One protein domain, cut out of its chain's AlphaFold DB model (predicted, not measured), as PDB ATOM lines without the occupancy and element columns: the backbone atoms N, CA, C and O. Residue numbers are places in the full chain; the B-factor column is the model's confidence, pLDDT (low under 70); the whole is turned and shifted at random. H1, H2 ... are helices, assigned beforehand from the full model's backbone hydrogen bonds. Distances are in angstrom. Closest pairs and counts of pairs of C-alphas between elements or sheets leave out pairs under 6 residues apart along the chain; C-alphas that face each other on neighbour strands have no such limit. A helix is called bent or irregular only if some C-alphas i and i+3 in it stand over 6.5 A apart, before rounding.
ATOM      1  N   GLY A   2      39.054  56.236 -41.560       42.75
ATOM      2  CA  GLY A   2      40.113  57.110 -41.002       42.75
ATOM      3  C   GLY A   2      39.750  57.800 -39.678       42.75
ATOM      4  O   GLY A   2      40.012  58.988 -39.505       42.75
ATOM      5  N   GLY A   3      39.059  57.104 -38.774       38.34
ATOM      6  CA  GLY A   3      38.525  57.701 -37.549       38.34
ATOM      7  C   GLY A   3      39.608  57.918 -36.496       38.34
ATOM      8  O   GLY A   3      39.887  57.001 -35.740       38.34
ATOM      9  N   LYS A   4      40.188  59.124 -36.465       43.66
ATOM     10  CA  LYS A   4      40.998  59.703 -35.376       43.66
ATOM     11  C   LYS A   4      42.006  58.728 -34.738       43.66
ATOM     12  O   LYS A   4      41.698  58.043 -33.768       43.66
ATOM     13  N   LEU A   5      43.274  58.837 -35.143       51.12
ATOM     14  CA  LEU A   5      44.446  58.466 -34.325       51.12
ATOM     15  C   LEU A   5      44.569  59.367 -33.065       51.12
ATOM     16  O   LEU A   5      45.645  59.833 -32.718       51.12
ATOM     17  N   GLY A   6      43.447  59.659 -32.405       47.97
ATOM     18  CA  GLY A   6      43.342  60.370 -31.134       47.97
ATOM     19  C   GLY A   6      43.163  59.413 -29.957       47.97
ATOM     20  O   GLY A   6      42.672  59.820 -28.909       47.97
ATOM     21  N   GLY A   7      43.510  58.133 -30.120       53.53
ATOM     22  CA  GLY A   7      43.696  57.250 -28.976       53.53
ATOM     23  C   GLY A   7      44.939  57.723 -28.231       53.53
ATOM     24  O   GLY A   7      46.002  57.808 -28.839       53.53
ATOM     25  N   GLY A   8      44.813  58.082 -26.949       71.12
ATOM     26  CA  GLY A   8      45.946  58.539 -26.132       71.12
ATOM     27  C   GLY A   8      47.137  57.574 -26.199       71.12
ATOM     28  O   GLY A   8      46.968  56.426 -26.600       71.12
ATOM     29  N   GLY A   9      48.339  58.006 -25.794       80.44
ATOM     30  CA  GLY A   9      49.598  57.262 -26.005       80.44
ATOM     31  C   GLY A   9      49.564  55.761 -25.656       80.44
ATOM     32  O   GLY A   9      50.251  54.966 -26.292       80.44
ATOM     33  N   TRP A  10      48.692  55.353 -24.730       80.62
ATOM     34  CA  TRP A  10      48.375  53.953 -24.439       80.62
ATOM     35  C   TRP A  10      47.882  53.129 -25.646       80.62
ATOM     36  O   TRP A  10      48.319  51.997 -25.826       80.62
ATOM     37  N   ALA A  11      47.000  53.670 -26.491       81.06
ATOM     38  CA  ALA A  11      46.483  52.973 -27.671       81.06
ATOM     39  C   ALA A  11      47.592  52.711 -28.701       81.06
ATOM     40  O   ALA A  11      47.678  51.618 -29.259       81.06
ATOM     41  N   THR A  12      48.483  53.684 -28.903       85.38
ATOM     42  CA  THR A  12      49.651  53.539 -29.781       85.38
ATOM     43  C   THR A  12      50.619  52.488 -29.244       85.38
ATOM     44  O   THR A  12      51.076  51.632 -29.999       85.38
ATOM     45  N   LEU A  13      50.888  52.497 -27.932       86.94
ATOM     46  CA  LEU A  13      51.706  51.466 -27.291       86.94
ATOM     47  C   LEU A  13      51.075  50.078 -27.447       86.94
ATOM     48  O   LEU A  13      51.767  49.139 -27.829       86.94
ATOM     49  N   ALA A  14      49.765  49.942 -27.236       86.75
ATOM     50  CA  ALA A  14      49.059  48.674 -27.422       86.75
ATOM     51  C   ALA A  14      49.151  48.157 -28.872       86.75
ATOM     52  O   ALA A  14      49.380  46.964 -29.085       86.75
ATOM     53  N   LEU A  15      49.039  49.046 -29.866       86.75
ATOM     54  CA  LEU A  15      49.191  48.699 -31.284       86.75
ATOM     55  C   LEU A  15      50.605  48.231 -31.640       86.75
ATOM     56  O   LEU A  15      50.740  47.354 -32.487       86.75
ATOM     57  N   LEU A  16      51.645  48.778 -31.002       87.75
ATOM     58  CA  LEU A  16      53.031  48.331 -31.191       87.75
ATOM     59  C   LEU A  16      53.313  47.011 -30.467       87.75
ATOM     60  O   LEU A  16      53.979  46.132 -31.012       87.75
ATOM     61  N   MET A  17      52.767  46.843 -29.261       89.88
ATOM     62  CA  MET A  17      52.933  45.621 -28.476       89.88
ATOM     63  C   MET A  17      52.226  44.424 -29.120       89.88
ATOM     64  O   MET A  17      52.740  43.313 -29.050       89.88
ATOM     65  N   SER A  18      51.096  44.632 -29.803       86.62
ATOM     66  CA  SER A  18      50.329  43.565 -30.463       86.62
ATOM     67  C   SER A  18      51.157  42.698 -31.443       86.62
ATOM     68  O   SER A  18      51.252  41.484 -31.218       86.62
ATOM     69  N   PRO A  19      51.818  43.249 -32.483       86.12
ATOM     70  CA  PRO A  19      52.647  42.460 -33.391       86.12
ATOM     71  C   PRO A  19      53.897  41.895 -32.705       86.12
ATOM     72  O   PRO A  19      54.341  40.810 -33.081       86.12
ATOM     73  N   MET A  20      54.445  42.566 -31.681       88.00
ATOM     74  CA  MET A  20      55.575  42.040 -30.900       88.00
ATOM     75  C   MET A  20      55.172  40.790 -30.113       88.00
ATOM     76  O   MET A  20      55.857  39.770 -30.194       88.00
ATOM     77  N   SER A  21      54.038  40.828 -29.411       87.94
ATOM     78  CA  SER A  21      53.475  39.672 -28.710       87.94
ATOM     79  C   SER A  21      53.182  38.523 -29.674       87.94
ATOM     80  O   SER A  21      53.505  37.374 -29.371       87.94
ATOM     81  N   TRP A  22      52.643  38.823 -30.859       83.50
ATOM     82  CA  TRP A  22      52.380  37.809 -31.880       83.50
ATOM     83  C   TRP A  22      53.669  37.174 -32.425       83.50
ATOM     84  O   TRP A  22      53.759  35.947 -32.543       83.50
ATOM     85  N   ALA A  23      54.692  37.983 -32.710       82.62
ATOM     86  CA  ALA A  23      55.989  37.503 -33.175       82.62
ATOM     87  C   ALA A  23      56.693  36.647 -32.109       82.62
ATOM     88  O   ALA A  23      57.151  35.544 -32.417       82.62
ATOM     89  N   LEU A  24      56.725  37.106 -30.853       86.12
ATOM     90  CA  LEU A  24      57.295  36.360 -29.726       86.12
ATOM     91  C   LEU A  24      56.572  35.028 -29.516       86.12
ATOM     92  O   LEU A  24      57.226  33.986 -29.459       86.12
ATOM     93  N   GLY A  25      55.236  35.043 -29.478       82.81
ATOM     94  CA  GLY A  25      54.425  33.832 -29.359       82.81
ATOM     95  C   GLY A  25      54.698  32.847 -30.494       82.81
ATOM     96  O   GLY A  25      54.895  31.660 -30.245       82.81
ATOM     97  N   SER A  26      54.815  33.340 -31.730       77.88
ATOM     98  CA  SER A  26      55.119  32.519 -32.910       77.88
ATOM     99  C   SER A  26      56.519  31.900 -32.874       77.88
ATOM    100  O   SER A  26      56.703  30.770 -33.329       77.88
ATOM    101  N   VAL A  27      57.523  32.615 -32.356       80.50
ATOM    102  CA  VAL A  27      58.891  32.092 -32.208       80.50
ATOM    103  C   VAL A  27      58.964  31.077 -31.073       80.50
ATOM    104  O   VAL A  27      59.569  30.018 -31.243       80.50
ATOM    105  N   LEU A  28      58.335  31.368 -29.936       80.75
ATOM    106  CA  LEU A  28      58.343  30.482 -28.776       80.75
ATOM    107  C   LEU A  28      57.571  29.188 -29.065       80.75
ATOM    108  O   LEU A  28      58.060  28.103 -28.760       80.75
ATOM    109  N   ALA A  29      56.435  29.289 -29.759       75.44
ATOM    110  CA  ALA A  29      55.658  28.149 -30.240       75.44
ATOM    111  C   ALA A  29      56.477  27.180 -31.108       75.44
ATOM    112  O   ALA A  29      56.256  25.977 -31.057       75.44
ATOM    113  N   ARG A  30      57.456  27.684 -31.873       71.75
ATOM    114  CA  ARG A  30      58.356  26.844 -32.683       71.75
ATOM    115  C   ARG A  30      59.442  26.144 -31.868       71.75
ATOM    116  O   ARG A  30      60.020  25.182 -32.362       71.75
ATOM    117  N   ARG A  31      59.773  26.655 -30.679       76.81
ATOM    118  CA  ARG A  31      60.848  26.130 -29.816       76.81
ATOM    119  C   ARG A  31      60.338  25.186 -28.728       76.81
ATOM    120  O   ARG A  31      61.133  24.438 -28.173       76.81
ATOM    121  N   MET A  32      59.048  25.236 -28.406       77.31
ATOM    122  CA  MET A  32      58.434  24.387 -27.386       77.31
ATOM    123  C   MET A  32      57.836  23.119 -28.008       77.31
ATOM    124  O   MET A  32      57.280  23.189 -29.107       77.31
ATOM    125  N   PRO A  33      57.893  21.967 -27.316       73.69
ATOM    126  CA  PRO A  33      57.171  20.775 -27.737       73.69
ATOM    127  C   PRO A  33      55.665  21.052 -27.653       73.69
ATOM    128  O   PRO A  33      55.084  21.099 -26.570       73.69
ATOM    129  N   MET A  34      55.034  21.291 -28.802       73.25
ATOM    130  CA  MET A  34      53.594  21.517 -28.876       73.25
ATOM    131  C   MET A  34      52.838  20.186 -28.974       73.25
ATOM    132  O   MET A  34      53.251  19.304 -29.735       73.25
ATOM    133  N   PRO A  35      51.716  20.029 -28.248       72.12
ATOM    134  CA  PRO A  35      50.874  18.849 -28.372       72.12
ATOM    135  C   PRO A  35      50.315  18.747 -29.795       72.12
ATOM    136  O   PRO A  35      49.941  19.748 -30.411       72.12
ATOM    137  N   GLN A  36      50.264  17.527 -30.329       70.81
ATOM    138  CA  GLN A  36      49.801  17.299 -31.694       70.81
ATOM    139  C   GLN A  36      48.280  17.483 -31.823       70.81
ATOM    140  O   GLN A  36      47.507  17.205 -30.908       70.81
ATOM    141  N   GLY A  37      47.839  17.921 -33.004       74.06
ATOM    142  CA  GLY A  37      46.421  18.080 -33.325       74.06
ATOM    143  C   GLY A  37      45.796  19.361 -32.778       74.06
ATOM    144  O   GLY A  37      46.420  20.416 -32.782       74.06
ATOM    145  N   MET A  38      44.525  19.286 -32.377       73.12
ATOM    146  CA  MET A  38      43.711  20.466 -32.045       73.12
ATOM    147  C   MET A  38      43.918  20.977 -30.613       73.12
ATOM    148  O   MET A  38      43.377  22.017 -30.255       73.12
ATOM    149  N   MET A  39      44.722  20.285 -29.800       82.75
ATOM    150  CA  MET A  39      44.937  20.649 -28.399       82.75
ATOM    151  C   MET A  39      45.670  21.990 -28.252       82.75
ATOM    152  O   MET A  39      45.290  22.806 -27.418       82.75
ATOM    153  N   ALA A  40      46.685  22.250 -29.083       78.75
ATOM    154  CA  ALA A  40      47.427  23.511 -29.051       78.75
ATOM    155  C   ALA A  40      46.532  24.740 -29.339       78.75
ATOM    156  O   ALA A  40      46.493  25.639 -28.496       78.75
ATOM    157  N   PRO A  41      45.766  24.796 -30.448       76.94
ATOM    158  CA  PRO A  41      44.842  25.906 -30.681       76.94
ATOM    159  C   PRO A  41      43.693  25.950 -29.662       76.94
ATOM    160  O   PRO A  41      43.319  27.039 -29.240       76.94
ATOM    161  N   ALA A  42      43.177  24.808 -29.186       82.94
ATOM    162  CA  ALA A  42      42.144  24.793 -28.145       82.94
ATOM    163  C   ALA A  42      42.629  25.436 -26.833       82.94
ATOM    164  O   ALA A  42      41.943  26.289 -26.271       82.94
ATOM    165  N   ALA A  43      43.839  25.091 -26.380       86.00
ATOM    166  CA  ALA A  43      44.448  25.695 -25.199       86.00
ATOM    167  C   ALA A  43      44.676  27.204 -25.386       86.00
ATOM    168  O   ALA A  43      44.382  27.985 -24.484       86.00
ATOM    169  N   GLN A  44      45.129  27.635 -26.570       84.94
ATOM    170  CA  GLN A  44      45.287  29.059 -26.887       84.94
ATOM    171  C   GLN A  44      43.958  29.821 -26.820       84.94
ATOM    172  O   GLN A  44      43.913  30.906 -26.238       84.94
ATOM    173  N   MET A  45      42.877  29.259 -27.369       86.12
ATOM    174  CA  MET A  45      41.550  29.882 -27.323       86.12
ATOM    175  C   MET A  45      40.989  29.938 -25.898       86.12
ATOM    176  O   MET A  45      40.446  30.971 -25.511       86.12
ATOM    177  N   LEU A  46      41.169  28.882 -25.095       89.50
ATOM    178  CA  LEU A  46      40.741  28.857 -23.692       89.50
ATOM    179  C   LEU A  46      41.515  29.863 -22.835       89.50
ATOM    180  O   LEU A  46      40.900  30.649 -22.119       89.50
ATOM    181  N   CYS A  47      42.846  29.886 -22.932       90.06
ATOM    182  CA  CYS A  47      43.666  30.848 -22.196       90.06
ATOM    183  C   CYS A  47      43.372  32.290 -22.631       90.06
ATOM    184  O   CYS A  47      43.203  33.159 -21.779       90.06
ATOM    185  N   GLY A  48      43.273  32.550 -23.940       88.38
ATOM    186  CA  GLY A  48      42.940  33.874 -24.468       88.38
ATOM    187  C   GLY A  48      41.548  34.342 -24.036       88.38
ATOM    188  O   GLY A  48      41.395  35.478 -23.588       88.38
ATOM    189  N   GLY A  49      40.554  33.452 -24.095       89.00
ATOM    190  CA  GLY A  49      39.196  33.717 -23.623       89.00
ATOM    191  C   GLY A  49      39.144  33.992 -22.120       89.00
ATOM    192  O   GLY A  49      38.561  34.990 -21.704       89.00
ATOM    193  N   ALA A  50      39.810  33.171 -21.304       92.50
ATOM    194  CA  ALA A  50      39.884  33.367 -19.856       92.50
ATOM    195  C   ALA A  50      40.557  34.699 -19.485       92.50
ATOM    196  O   ALA A  50      40.058  35.417 -18.619       92.50
ATOM    197  N   LEU A  51      41.646  35.067 -20.169       92.44
ATOM    198  CA  LEU A  51      42.308  36.360 -19.978       92.44
ATOM    199  C   LEU A  51      41.404  37.533 -20.376       92.44
ATOM    200  O   LEU A  51      41.357  38.524 -19.649       92.44
ATOM    201  N   MET A  52      40.664  37.427 -21.487       88.56
ATOM    202  CA  MET A  52      39.696  38.461 -21.871       88.56
ATOM    203  C   MET A  52      38.566  38.606 -20.849       88.56
ATOM    204  O   MET A  52      38.224  39.733 -20.501       88.56
ATOM    205  N   LEU A  53      38.030  37.499 -20.323       88.56
ATOM    206  CA  LEU A  53      37.006  37.529 -19.274       88.56
ATOM    207  C   LEU A  53      37.533  38.164 -17.982       88.56
ATOM    208  O   LEU A  53      36.874  39.034 -17.415       88.56
ATOM    209  N   ALA A  54      38.738  37.786 -17.547       91.44
ATOM    210  CA  ALA A  54      39.377  38.382 -16.376       91.44
ATOM    211  C   ALA A  54      39.585  39.893 -16.558       91.44
ATOM    212  O   ALA A  54      39.304  40.674 -15.652       91.44
ATOM    213  N   PHE A  55      40.027  40.320 -17.742       89.62
ATOM    214  CA  PHE A  55      40.220  41.735 -18.045       89.62
ATOM    215  C   PHE A  55      38.898  42.515 -18.100       89.62
ATOM    216  O   PHE A  55      38.833  43.633 -17.589       89.62
ATOM    217  N   GLY A  56      37.840  41.924 -18.665       87.25
ATOM    218  CA  GLY A  56      36.490  42.496 -18.649       87.25
ATOM    219  C   GLY A  56      35.964  42.678 -17.224       87.25
ATOM    220  O   GLY A  56      35.493  43.759 -16.873       87.25
ATOM    221  N   PHE A  57      36.153  41.669 -16.369       87.06
ATOM    222  CA  PHE A  57      35.782  41.742 -14.957       87.06
ATOM    223  C   PHE A  57      36.565  42.829 -14.202       87.06
ATOM    224  O   PHE A  57      35.972  43.627 -13.483       87.06
ATOM    225  N   LEU A  58      37.884  42.922 -14.416       91.00
ATOM    226  CA  LEU A  58      38.731  43.967 -13.820       91.00
ATOM    227  C   LEU A  58      38.353  45.383 -14.284       91.00
ATOM    228  O   LEU A  58      38.546  46.341 -13.538       91.00
ATOM    229  N   ARG A  59      37.810  45.527 -15.498       88.19
ATOM    230  CA  ARG A  59      37.247  46.791 -15.997       88.19
ATOM    231  C   ARG A  59      35.840  47.088 -15.481       88.19
ATOM    232  O   ARG A  59      35.332  48.174 -15.749       88.19
ATOM    233  N   GLY A  60      35.226  46.159 -14.753       82.44
ATOM    234  CA  GLY A  60      33.862  46.295 -14.258       82.44
ATOM    235  C   GLY A  60      32.804  46.183 -15.354       82.44
ATOM    236  O   GLY A  60      31.709  46.713 -15.175       82.44
ATOM    237  N   GLU A  61      33.100  45.529 -16.484       82.50
ATOM    238  CA  GLU A  61      32.083  45.300 -17.511       82.50
ATOM    239  C   GLU A  61      31.017  44.340 -16.982       82.50
ATOM    240  O   GLU A  61      31.301  43.217 -16.562       82.50
ATOM    241  N   GLN A  62      29.772  44.805 -16.991       77.19
ATOM    242  CA  GLN A  62      28.615  44.039 -16.556       77.19
ATOM    243  C   GLN A  62      27.732  43.749 -17.764       77.19
ATOM    244  O   GLN A  62      27.484  44.626 -18.595       77.19
ATOM    245  N   LEU A  63      27.211  42.523 -17.836       73.81
ATOM    246  CA  LEU A  63      26.147  42.156 -18.767       73.81
ATOM    247  C   LEU A  63      24.848  42.817 -18.292       73.81
ATOM    248  O   LEU A  63      24.031  42.210 -17.607       73.81
ATOM    249  N   THR A  64      24.701  44.099 -18.609       71.56
ATOM    250  CA  THR A  64      23.558  44.935 -18.213       71.56
ATOM    251  C   THR A  64      22.279  44.572 -18.964       71.56
ATOM    252  O   THR A  64      21.185  44.821 -18.467       71.56
ATOM    253  N   ALA A  65      22.402  43.942 -20.134       75.25
ATOM    254  CA  ALA A  65      21.294  43.400 -20.906       75.25
ATOM    255  C   ALA A  65      21.742  42.161 -21.689       75.25
ATOM    256  O   ALA A  65      22.924  41.993 -22.003       75.25
TER     257      ALA A  65
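This is residues 2 to 65 of the 148 residues of the protein "EamA family transporter" of Myxococcus sp. AM011 (UniProt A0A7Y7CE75). Two long helices, H1 and H2, make the two arms of a wide, open U: the chain runs out along H1, turns through a short link at one end and folds back along H2, with an empty gap between the arms. At the open end of the U, short tails without a named element, residues 2 to 8 and 59 to 65, run off from the helices. The printed part has 64 residues with two named helices, H1 then H2, and no named strand; the class is all helix. It is only just loose, close to extended, with a radius of gyration of the C-alphas of 16.0 A and spans of 42 by 31 by 21 A.

The longest helix, H1, holds residues 9 to 31 and measures 33.3 A from C-alpha 9 at (49.598, 57.262, -26.005) to C-alpha 31 at (60.848, 26.130, -29.816). It is neither bent nor irregular, but only just: C-alphas 16 and 19 are 6.3 A apart. H2 holds residues 39 to 58, 28.2 A from first to last C-alpha, and ends with C-alpha 58 at (38.731, 43.967, -13.820).

H1 and H2 are apart, with no C-alpha of the one within 8 A of the other. The N-to-C direction of H1 is (0.34, -0.93, -0.13) and that of H2 is (-0.31, 0.78, 0.54). Residues 2 to 28, of which 9 to 28 belong to H1, stand free, and so do residues 44 to 52 of H2 and residues 54 to 60, of which 54 to 58 belong to H2. In H2 every O i to N i+4 pair is within hydrogen-bond range; in H1 17 of 19 are.

The two C-alphas farthest apart, those of Arg 31 and Ala 65, are 44.1 A apart. The printed part has no cut, and the link from H1 to H2, 7 residues, is short. The mean pLDDT of the printed part is 79.2, and residues 2 to 7 are under 70.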